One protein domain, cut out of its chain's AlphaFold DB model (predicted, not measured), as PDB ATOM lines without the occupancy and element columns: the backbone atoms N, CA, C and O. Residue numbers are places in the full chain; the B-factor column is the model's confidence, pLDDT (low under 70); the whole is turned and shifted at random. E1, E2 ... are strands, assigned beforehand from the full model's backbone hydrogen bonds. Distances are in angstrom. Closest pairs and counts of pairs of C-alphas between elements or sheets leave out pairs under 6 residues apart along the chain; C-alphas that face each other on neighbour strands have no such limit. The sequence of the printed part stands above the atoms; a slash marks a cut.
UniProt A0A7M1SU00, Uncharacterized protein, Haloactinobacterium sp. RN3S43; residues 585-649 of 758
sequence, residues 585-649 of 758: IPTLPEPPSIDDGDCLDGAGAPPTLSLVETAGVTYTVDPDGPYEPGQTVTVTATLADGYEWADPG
ATOM      1  N   ILE A 585      95.883 127.440 143.461       87.50
ATOM      2  CA  ILE A 585      97.233 126.953 143.755       87.50
ATOM      3  C   ILE A 585      97.891 127.914 144.762       87.50
ATOM      4  O   ILE A 585      98.149 129.064 144.403       87.50
ATOM      5  N   PRO A 586      98.208 127.478 145.995       87.25
ATOM      6  CA  PRO A 586      98.833 128.344 146.985       87.25
ATOM      7  C   PRO A 586     100.275 128.689 146.588       87.25
ATOM      8  O   PRO A 586     101.088 127.800 146.322       87.25
ATOM      9  N   THR A 587     100.609 129.979 146.583       88.75
ATOM     10  CA  THR A 587     101.962 130.503 146.327       88.75
ATOM     11  C   THR A 587     102.315 131.635 147.299       88.75
ATOM     12  O   THR A 587     101.436 132.215 147.932       88.75
ATOM     13  N   LEU A 588     103.601 131.947 147.468       88.94
ATOM     14  CA  LEU A 588     104.082 133.058 148.303       88.94
ATOM     15  C   LEU A 588     105.157 133.830 147.542       88.94
ATOM     16  O   LEU A 588     105.975 133.190 146.880       88.94
ATOM     17  N   PRO A 589     105.205 135.169 147.650       90.44
ATOM     18  CA  PRO A 589     106.240 135.941 146.989       90.44
ATOM     19  C   PRO A 589     107.584 135.726 147.699       90.44
ATOM     20  O   PRO A 589     107.676 135.785 148.926       90.44
ATOM     21  N   GLU A 590     108.648 135.473 146.940       89.88
ATOM     22  CA  GLU A 590     109.995 135.362 147.497       89.88
ATOM     23  C   GLU A 590     110.607 136.761 147.683       89.88
ATOM     24  O   GLU A 590     110.447 137.624 146.817       89.88
ATOM     25  N   PRO A 591     111.296 137.038 148.808       89.81
ATOM     26  CA  PRO A 591     111.954 138.324 149.014       89.81
ATOM     27  C   PRO A 591     113.064 138.537 147.968       89.81
ATOM     28  O   PRO A 591     113.808 137.599 147.659       89.81
ATOM     29  N   PRO A 592     113.210 139.757 147.424       89.94
ATOM     30  CA  PRO A 592     114.206 140.033 146.399       89.94
ATOM     31  C   PRO A 592     115.633 139.949 146.960       89.94
ATOM     32  O   PRO A 592     115.896 140.301 148.111       89.94
ATOM     33  N   SER A 593     116.588 139.527 146.130       89.88
ATOM     34  CA  SER A 593     118.007 139.542 146.488       89.88
ATOM     35  C   SER A 593     118.606 140.914 146.178       89.88
ATOM     36  O   SER A 593     118.549 141.385 145.041       89.88
ATOM     37  N   ILE A 594     119.176 141.544 147.205       90.31
ATOM     38  CA  ILE A 594     119.734 142.899 147.171       90.31
ATOM     39  C   ILE A 594     121.264 142.807 147.205       90.31
ATOM     40  O   ILE A 594     121.823 142.094 148.040       90.31
ATOM     41  N   ASP A 595     121.930 143.542 146.317       89.56
ATOM     42  CA  ASP A 595     123.363 143.839 146.371       89.56
ATOM     43  C   ASP A 595     123.519 145.364 146.415       89.56
ATOM     44  O   ASP A 595     123.195 146.049 145.445       89.56
ATOM     45  N   ASP A 596     123.981 145.899 147.548       85.81
ATOM     46  CA  ASP A 596     124.145 147.343 147.770       85.81
ATOM     47  C   ASP A 596     125.266 147.976 146.916       85.81
ATOM     48  O   ASP A 596     125.333 149.201 146.794       85.81
ATOM     49  N   GLY A 597     126.124 147.161 146.289       78.12
ATOM     50  CA  GLY A 597     127.220 147.608 145.434       78.12
ATOM     51  C   GLY A 597     128.532 147.902 146.181       78.12
ATOM     52  O   GLY A 597     128.575 148.542 147.231       78.12
ATOM     53  N   ASP A 598     129.648 147.456 145.598       78.06
ATOM     54  CA  ASP A 598     130.999 147.620 146.154       78.06
ATOM     55  C   ASP A 598     131.722 148.895 145.663       78.06
ATOM     56  O   ASP A 598     131.652 149.280 144.490       78.06
ATOM     57  N   CYS A 599     132.542 149.506 146.528       65.50
ATOM     58  CA  CYS A 599     133.470 150.582 146.152       65.50
ATOM     59  C   CYS A 599     134.710 150.031 145.408       65.50
ATOM     60  O   CYS A 599     135.718 149.694 146.039       65.50
ATOM     61  N   LEU A 600     134.697 150.010 144.071       64.44
ATOM     62  CA  LEU A 600     135.858 149.646 143.243       64.44
ATOM     63  C   LEU A 600     136.598 150.899 142.738       64.44
ATOM     64  O   LEU A 600     136.041 151.753 142.054       64.44
ATOM     65  N   ASP A 601     137.882 151.026 143.093       58.56
ATOM     66  CA  ASP A 601     138.782 152.125 142.689       58.56
ATOM     67  C   ASP A 601     138.258 153.563 142.945       58.56
ATOM     68  O   ASP A 601     138.700 154.531 142.322       58.56
ATOM     69  N   GLY A 602     137.358 153.731 143.920       63.91
ATOM     70  CA  GLY A 602     136.830 155.038 144.337       63.91
ATOM     71  C   GLY A 602     135.620 155.536 143.541       63.91
ATOM     72  O   GLY A 602     135.201 156.675 143.749       63.91
ATOM     73  N   ALA A 603     135.046 154.698 142.676       61.19
ATOM     74  CA  ALA A 603     133.687 154.847 142.169       61.19
ATOM     75  C   ALA A 603     132.836 153.687 142.712       61.19
ATOM     76  O   ALA A 603     133.281 152.542 142.710       61.19
ATOM     77  N   GLY A 604     131.629 153.973 143.204       68.19
ATOM     78  CA  GLY A 604     130.700 152.912 143.600       68.19
ATOM     79  C   GLY A 604     130.242 152.123 142.374       68.19
ATOM     80  O   GLY A 604     129.901 152.721 141.350       68.19
ATOM     81  N   ALA A 605     130.232 150.793 142.466       78.88
ATOM     82  CA  ALA A 605     129.378 149.995 141.598       78.88
ATOM     83  C   ALA A 605     127.910 150.338 141.923       78.88
ATOM     84  O   ALA A 605     127.594 150.533 143.098       78.88
ATOM     85  N   PRO A 606     127.018 150.460 140.925       81.31
ATOM     86  CA  PRO A 606     125.613 150.723 141.201       81.31
ATOM     87  C   PRO A 606     124.993 149.515 141.925       81.31
ATOM     88  O   PRO A 606     125.288 148.383 141.522       81.31
ATOM     89  N   PRO A 607     124.134 149.730 142.938       88.12
ATOM     90  CA  PRO A 607     123.372 148.652 143.550       88.12
ATOM     91  C   PRO A 607     122.559 147.866 142.516       88.12
ATOM     92  O   PRO A 607     122.142 148.397 141.478       88.12
ATOM     93  N   THR A 608     122.307 146.589 142.801       89.12
ATOM     94  CA  THR A 608     121.490 145.717 141.951       89.12
ATOM     95  C   THR A 608     120.432 144.962 142.748       89.12
ATOM     96  O   THR A 608     120.581 144.680 143.936       89.12
ATOM     97  N   LEU A 609     119.338 144.644 142.059       91.44
ATOM     98  CA  LEU A 609     118.195 143.915 142.586       91.44
ATOM     99  C   LEU A 609     117.950 142.706 141.686       91.44
ATOM    100  O   LEU A 609     117.838 142.862 140.470       91.44
ATOM    101  N   SER A 610     117.864 141.515 142.272       89.94
ATOM    102  CA  SER A 610     117.551 140.275 141.563       89.94
ATOM    103  C   SER A 610     116.259 139.668 142.101       89.94
ATOM    104  O   SER A 610     116.129 139.420 143.299       89.94
ATOM    105  N   LEU A 611     115.310 139.422 141.200       91.00
ATOM    106  CA  LEU A 611     114.011 138.814 141.489       91.00
ATOM    107  C   LEU A 611     114.068 137.317 141.161       91.00
ATOM    108  O   LEU A 611     114.720 136.926 140.191       91.00
ATOM    109  N   VAL A 612     113.392 136.486 141.954       90.06
ATOM    110  CA  VAL A 612     113.262 135.046 141.685       90.06
ATOM    111  C   VAL A 612     112.014 134.796 140.835       90.06
ATOM    112  O   VAL A 612     110.988 135.443 141.024       90.06
ATOM    113  N   GLU A 613     112.080 133.849 139.897       88.88
ATOM    114  CA  GLU A 613     110.893 133.369 139.182       88.88
ATOM    115  C   GLU A 613     110.041 132.489 140.112       88.88
ATOM    116  O   GLU A 613     110.319 131.305 140.304       88.88
ATOM    117  N   THR A 614     108.989 133.069 140.690       92.12
ATOM    118  CA  THR A 614     108.021 132.361 141.538       92.12
ATOM    119  C   THR A 614     106.800 131.951 140.713       92.12
ATOM    120  O   THR A 614     106.201 132.767 140.015       92.12
ATOM    121  N   ALA A 615     106.391 130.682 140.797       89.25
ATOM    122  CA  ALA A 615     105.212 130.202 140.076       89.25
ATOM    123  C   ALA A 615     103.939 130.941 140.534       89.25
ATOM    124  O   ALA A 615     103.651 131.013 141.730       89.25
ATOM    125  N   GLY A 616     103.181 131.474 139.573       87.38
ATOM    126  CA  GLY A 616     101.947 132.219 139.832       87.38
ATOM    127  C   GLY A 616     102.126 133.677 140.253       87.38
ATOM    128  O   GLY A 616     101.123 134.340 140.493       87.38
ATOM    129  N   VAL A 617     103.357 134.195 140.321       91.69
ATOM    130  CA  VAL A 617     103.634 135.580 140.734       91.69
ATOM    131  C   VAL A 617     104.417 136.310 139.646       91.69
ATOM    132  O   VAL A 617     105.472 135.859 139.206       91.69
ATOM    133  N   THR A 618     103.909 137.464 139.223       92.06
ATOM    134  CA  THR A 618     104.620 138.414 138.364       92.06
ATOM    135  C   THR A 618     105.147 139.553 139.223       92.06
ATOM    136  O   THR A 618     104.385 140.158 139.970       92.06
ATOM    137  N   TYR A 619     106.434 139.870 139.104       93.88
ATOM    138  CA  TYR A 619     107.042 140.976 139.841       93.88
ATOM    139  C   TYR A 619     107.261 142.196 138.942       93.88
ATOM    140  O   TYR A 619     107.689 142.067 137.796       93.88
ATOM    141  N   THR A 620     107.017 143.384 139.488       93.69
ATOM    142  CA  THR A 620     107.357 144.684 138.886       93.69
ATOM    143  C   THR A 620     108.113 145.532 139.905       93.69
ATOM    144  O   THR A 620     107.950 145.323 141.106       93.69
ATOM    145  N   VAL A 621     108.964 146.454 139.454       93.94
ATOM    146  CA  VAL A 621     109.766 147.319 140.334       93.94
ATOM    147  C   VAL A 621     109.539 148.771 139.934       93.94
ATOM    148  O   VAL A 621     109.601 149.090 138.751       93.94
ATOM    149  N   ASP A 622     109.284 149.647 140.903       93.62
ATOM    150  CA  ASP A 622     109.156 151.087 140.671       93.62
ATOM    151  C   ASP A 622     110.021 151.887 141.663       93.62
ATOM    152  O   ASP A 622     109.900 151.695 142.878       93.62
ATOM    153  N   PRO A 623     110.882 152.802 141.184       91.38
ATOM    154  CA  PRO A 623     111.342 152.941 139.794       91.38
ATOM    155  C   PRO A 623     112.241 151.778 139.338       91.38
ATOM    156  O   PRO A 623     113.024 151.245 140.121       91.38
ATOM    157  N   ASP A 624     112.184 151.447 138.045       89.50
ATOM    158  CA  ASP A 624     113.119 150.526 137.382       89.50
ATOM    159  C   ASP A 624     114.583 151.012 137.460       89.50
ATOM    160  O   ASP A 624     114.873 152.212 137.420       89.50
ATOM    161  N   GLY A 625     115.526 150.063 137.504       85.19
ATOM    162  CA  GLY A 625     116.966 150.347 137.550       85.19
ATOM    163  C   GLY A 625     117.551 150.963 136.261       85.19
ATOM    164  O   GLY A 625     116.926 150.930 135.197       85.19
ATOM    165  N   PRO A 626     118.799 151.478 136.293       87.81
ATOM    166  CA  PRO A 626     119.807 151.310 137.345       87.81
ATOM    167  C   PRO A 626     119.532 152.138 138.604       87.81
ATOM    168  O   PRO A 626     118.962 153.223 138.525       87.81
ATOM    169  N   TYR A 627     119.982 151.624 139.747       90.19
ATOM    170  CA  TYR A 627     119.719 152.208 141.061       90.19
ATOM    171  C   TYR A 627     120.890 153.069 141.563       90.19
ATOM    172  O   TYR A 627     122.055 152.802 141.253       90.19
ATOM    173  N   GLU A 628     120.582 154.094 142.356       87.50
ATOM    174  CA  GLU A 628     121.542 154.938 143.072       87.50
ATOM    175  C   GLU A 628     121.639 154.520 144.559       87.50
ATOM    176  O   GLU A 628     120.641 154.099 145.148       87.50
ATOM    177  N   PRO A 629     122.810 154.641 145.212       85.69
ATOM    178  CA  PRO A 629     122.925 154.399 146.651       85.69
ATOM    179  C   PRO A 629     122.006 155.318 147.470       85.69
ATOM    180  O   PRO A 629     121.889 156.511 147.183       85.69
ATOM    181  N   GLY A 630     121.341 154.772 148.491       84.94
ATOM    182  CA  GLY A 630     120.325 155.484 149.276       84.94
ATOM    183  C   GLY A 630     118.943 155.589 148.616       84.94
ATOM    184  O   GLY A 630     118.038 156.175 149.212       84.94
ATOM    185  N   GLN A 631     118.751 155.049 147.408       91.88
ATOM    186  CA  GLN A 631     117.449 155.005 146.743       91.88
ATOM    187  C   GLN A 631     116.538 153.945 147.376       91.88
ATOM    188  O   GLN A 631     116.961 152.817 147.630       91.88
ATOM    189  N   THR A 632     115.265 154.299 147.570       91.50
ATOM    190  CA  THR A 632     114.191 153.348 147.882       91.50
ATOM    191  C   THR A 632     113.451 152.967 146.599       91.50
ATOM    192  O   THR A 632     113.149 153.842 145.784       91.50
ATOM    193  N   VAL A 633     113.162 151.678 146.423       92.81
ATOM    194  CA  VAL A 633     112.344 151.122 145.336       92.81
ATOM    195  C   VAL A 633     111.302 150.161 145.902       92.81
ATOM    196  O   VAL A 633     111.556 149.470 146.893       92.81
ATOM    197  N   THR A 634     110.139 150.096 145.263       93.94
ATOM    198  CA  THR A 634     109.047 149.196 145.640       93.94
ATOM    199  C   THR A 634     108.974 148.051 144.642       93.94
ATOM    200  O   THR A 634     108.803 148.281 143.446       93.94
ATOM    201  N   VAL A 635     109.083 146.813 145.123       94.56
ATOM    202  CA  VAL A 635     108.792 145.612 144.331       94.56
ATOM    203  C   VAL A 635     107.336 145.232 144.564       94.56
ATOM    204  O   VAL A 635     106.973 144.934 145.696       94.56
ATOM    205  N   THR A 636     106.511 145.204 143.523       93.81
ATOM    206  CA  THR A 636     105.130 144.703 143.592       93.81
ATOM    207  C   THR A 636     105.081 143.280 143.051       93.81
ATOM    208  O   THR A 636     105.509 143.031 141.925       93.81
ATOM    209  N   ALA A 637     104.544 142.358 143.844       92.94
ATOM    210  CA  ALA A 637     104.202 140.997 143.465       92.94
ATOM    211  C   ALA A 637     102.706 140.926 143.136       92.94
ATOM    212  O   ALA A 637     101.877 141.100 144.028       92.94
ATOM    213  N   THR A 638     102.372 140.651 141.877       92.12
ATOM    214  CA  THR A 638     100.998 140.471 141.392       92.12
ATOM    215  C   THR A 638     100.740 138.995 141.093       92.12
ATOM    216  O   THR A 638     101.493 138.347 140.363       92.12
ATOM    217  N   LEU A 639      99.663 138.468 141.653       90.75
ATOM    218  CA  LEU A 639      99.202 137.092 141.532       90.75
ATOM    219  C   LEU A 639      98.538 136.840 140.166       90.75
ATOM    220  O   LEU A 639      97.806 137.687 139.658       90.75
ATOM    221  N   ALA A 640      98.781 135.671 139.576       87.94
ATOM    222  CA  ALA A 640      98.142 135.227 138.338       87.94
ATOM    223  C   ALA A 640      96.858 134.415 138.602       87.94
ATOM    224  O   ALA A 640      96.726 133.766 139.641       87.94
ATOM    225  N   ASP A 641      95.944 134.387 137.627       85.12
ATOM    226  CA  ASP A 641      94.759 133.515 137.659       85.12
ATOM    227  C   ASP A 641      95.136 132.046 137.914       85.12
ATOM    228  O   ASP A 641      96.153 131.547 137.424       85.12
ATOM    229  N   GLY A 642      94.296 131.338 138.673       85.06
ATOM    230  CA  GLY A 642      94.576 129.971 139.120       85.06
ATOM    231  C   GLY A 642      95.383 129.859 140.420       85.06
ATOM    232  O   GLY A 642      95.497 128.751 140.942       85.06
ATOM    233  N   TYR A 643      95.912 130.959 140.966       87.75
ATOM    234  CA  TYR A 643      96.696 130.971 142.206       87.75
ATOM    235  C   TYR A 643      95.995 131.732 143.342       87.75
ATOM    236  O   TYR A 643      95.180 132.618 143.099       87.75
ATOM    237  N   GLU A 644      96.348 131.401 144.586       88.81
ATOM    238  CA  GLU A 644      96.030 132.160 145.807       88.81
ATOM    239  C   GLU A 644      97.313 132.429 146.605       88.81
ATOM    240  O   GLU A 644      98.295 131.688 146.486       88.81
ATOM    241  N   TRP A 645      97.320 133.458 147.454       87.19
ATOM    242  CA  TRP A 645      98.381 133.596 148.452       87.19
ATOM    243  C   TRP A 645      98.241 132.489 149.503       87.19
ATOM    244  O   TRP A 645      97.205 132.382 150.156       87.19
ATOM    245  N   ALA A 646      99.276 131.668 149.678       83.31
ATOM    246  CA  ALA A 646      99.244 130.555 150.619       83.31
ATOM    247  C   ALA A 646      99.062 131.044 152.063       83.31
ATOM    248  O   ALA A 646      99.697 132.019 152.470       83.31
ATOM    249  N   ASP A 647      98.298 130.308 152.879       77.81
ATOM    250  CA  ASP A 647      98.371 130.478 154.332       77.81
ATOM    251  C   ASP A 647      99.788 130.073 154.798       77.81
ATOM    252  O   ASP A 647     100.191 128.908 154.642       77.81
ATOM    253  N   PRO A 648     100.588 130.999 155.361       62.56
ATOM    254  CA  PRO A 648     101.967 130.696 155.713       62.56
ATOM    255  C   PRO A 648     102.088 129.684 156.862       62.56
ATOM    256  O   PRO A 648     103.124 129.025 156.994       62.56
ATOM    257  N   GLY A 649     101.029 129.505 157.660       60.84
ATOM    258  CA  GLY A 649     100.945 128.466 158.684       60.84
ATOM    259  C   GLY A 649     100.916 127.044 158.112       60.84
ATOM    260  O   GLY A 649     101.290 126.098 158.808       60.84
TER     261      GLY A 649
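This is residues 585 to 649 of the 758 residues of an uncharacterized protein of Haloactinobacterium sp. RN3S43 (UniProt A0A7M1SU00). A loose rod of strand pairs: the E2-E3 hairpin reaches toward one end in a long loop, residues 596 to 607, the longer E4-E5 hairpin runs beside it, and short E1 and E6 pair at the other end. The printed part has 65 residues, 26 in six named strands, E1 to E6 in order, under half: all strand. Three two-stranded sheets are E1-E6, parallel, and E2-E3 and E4-E5, antiparallel. Radius of gyration of the C-alphas is 15.1 A; spans are 49 by 22 by 16 A.

E1, residues 585 to 587, is parallel to E6, residues 643 to 645, with N 587 and O 644 2.9 A apart. E2, residues 593 to 595, and E3, residues 608 to 610, form an antiparallel hairpin; N 608 and O 595 are 2.8 A apart. E4, residues 617 to 622, and E5, residues 632 to 639, form another, at 156 degrees; N 618 and O 638 are 2.8 A apart. E2 and E5 are apart.

E1 begins at C-alpha 585 (97.233, 126.953, 143.755). E4 measures 16.5 A and E5 23.0 A. E6 ends at C-alpha 645 (98.381, 133.596, 148.452).

The farthest C-alphas, Asp 601 and Gly 642, are 49.6 A apart. The printed part has no cut. The E2 to E3 link is long. Residues 599 to 604 and 648 to 649 have pLDDT under 70.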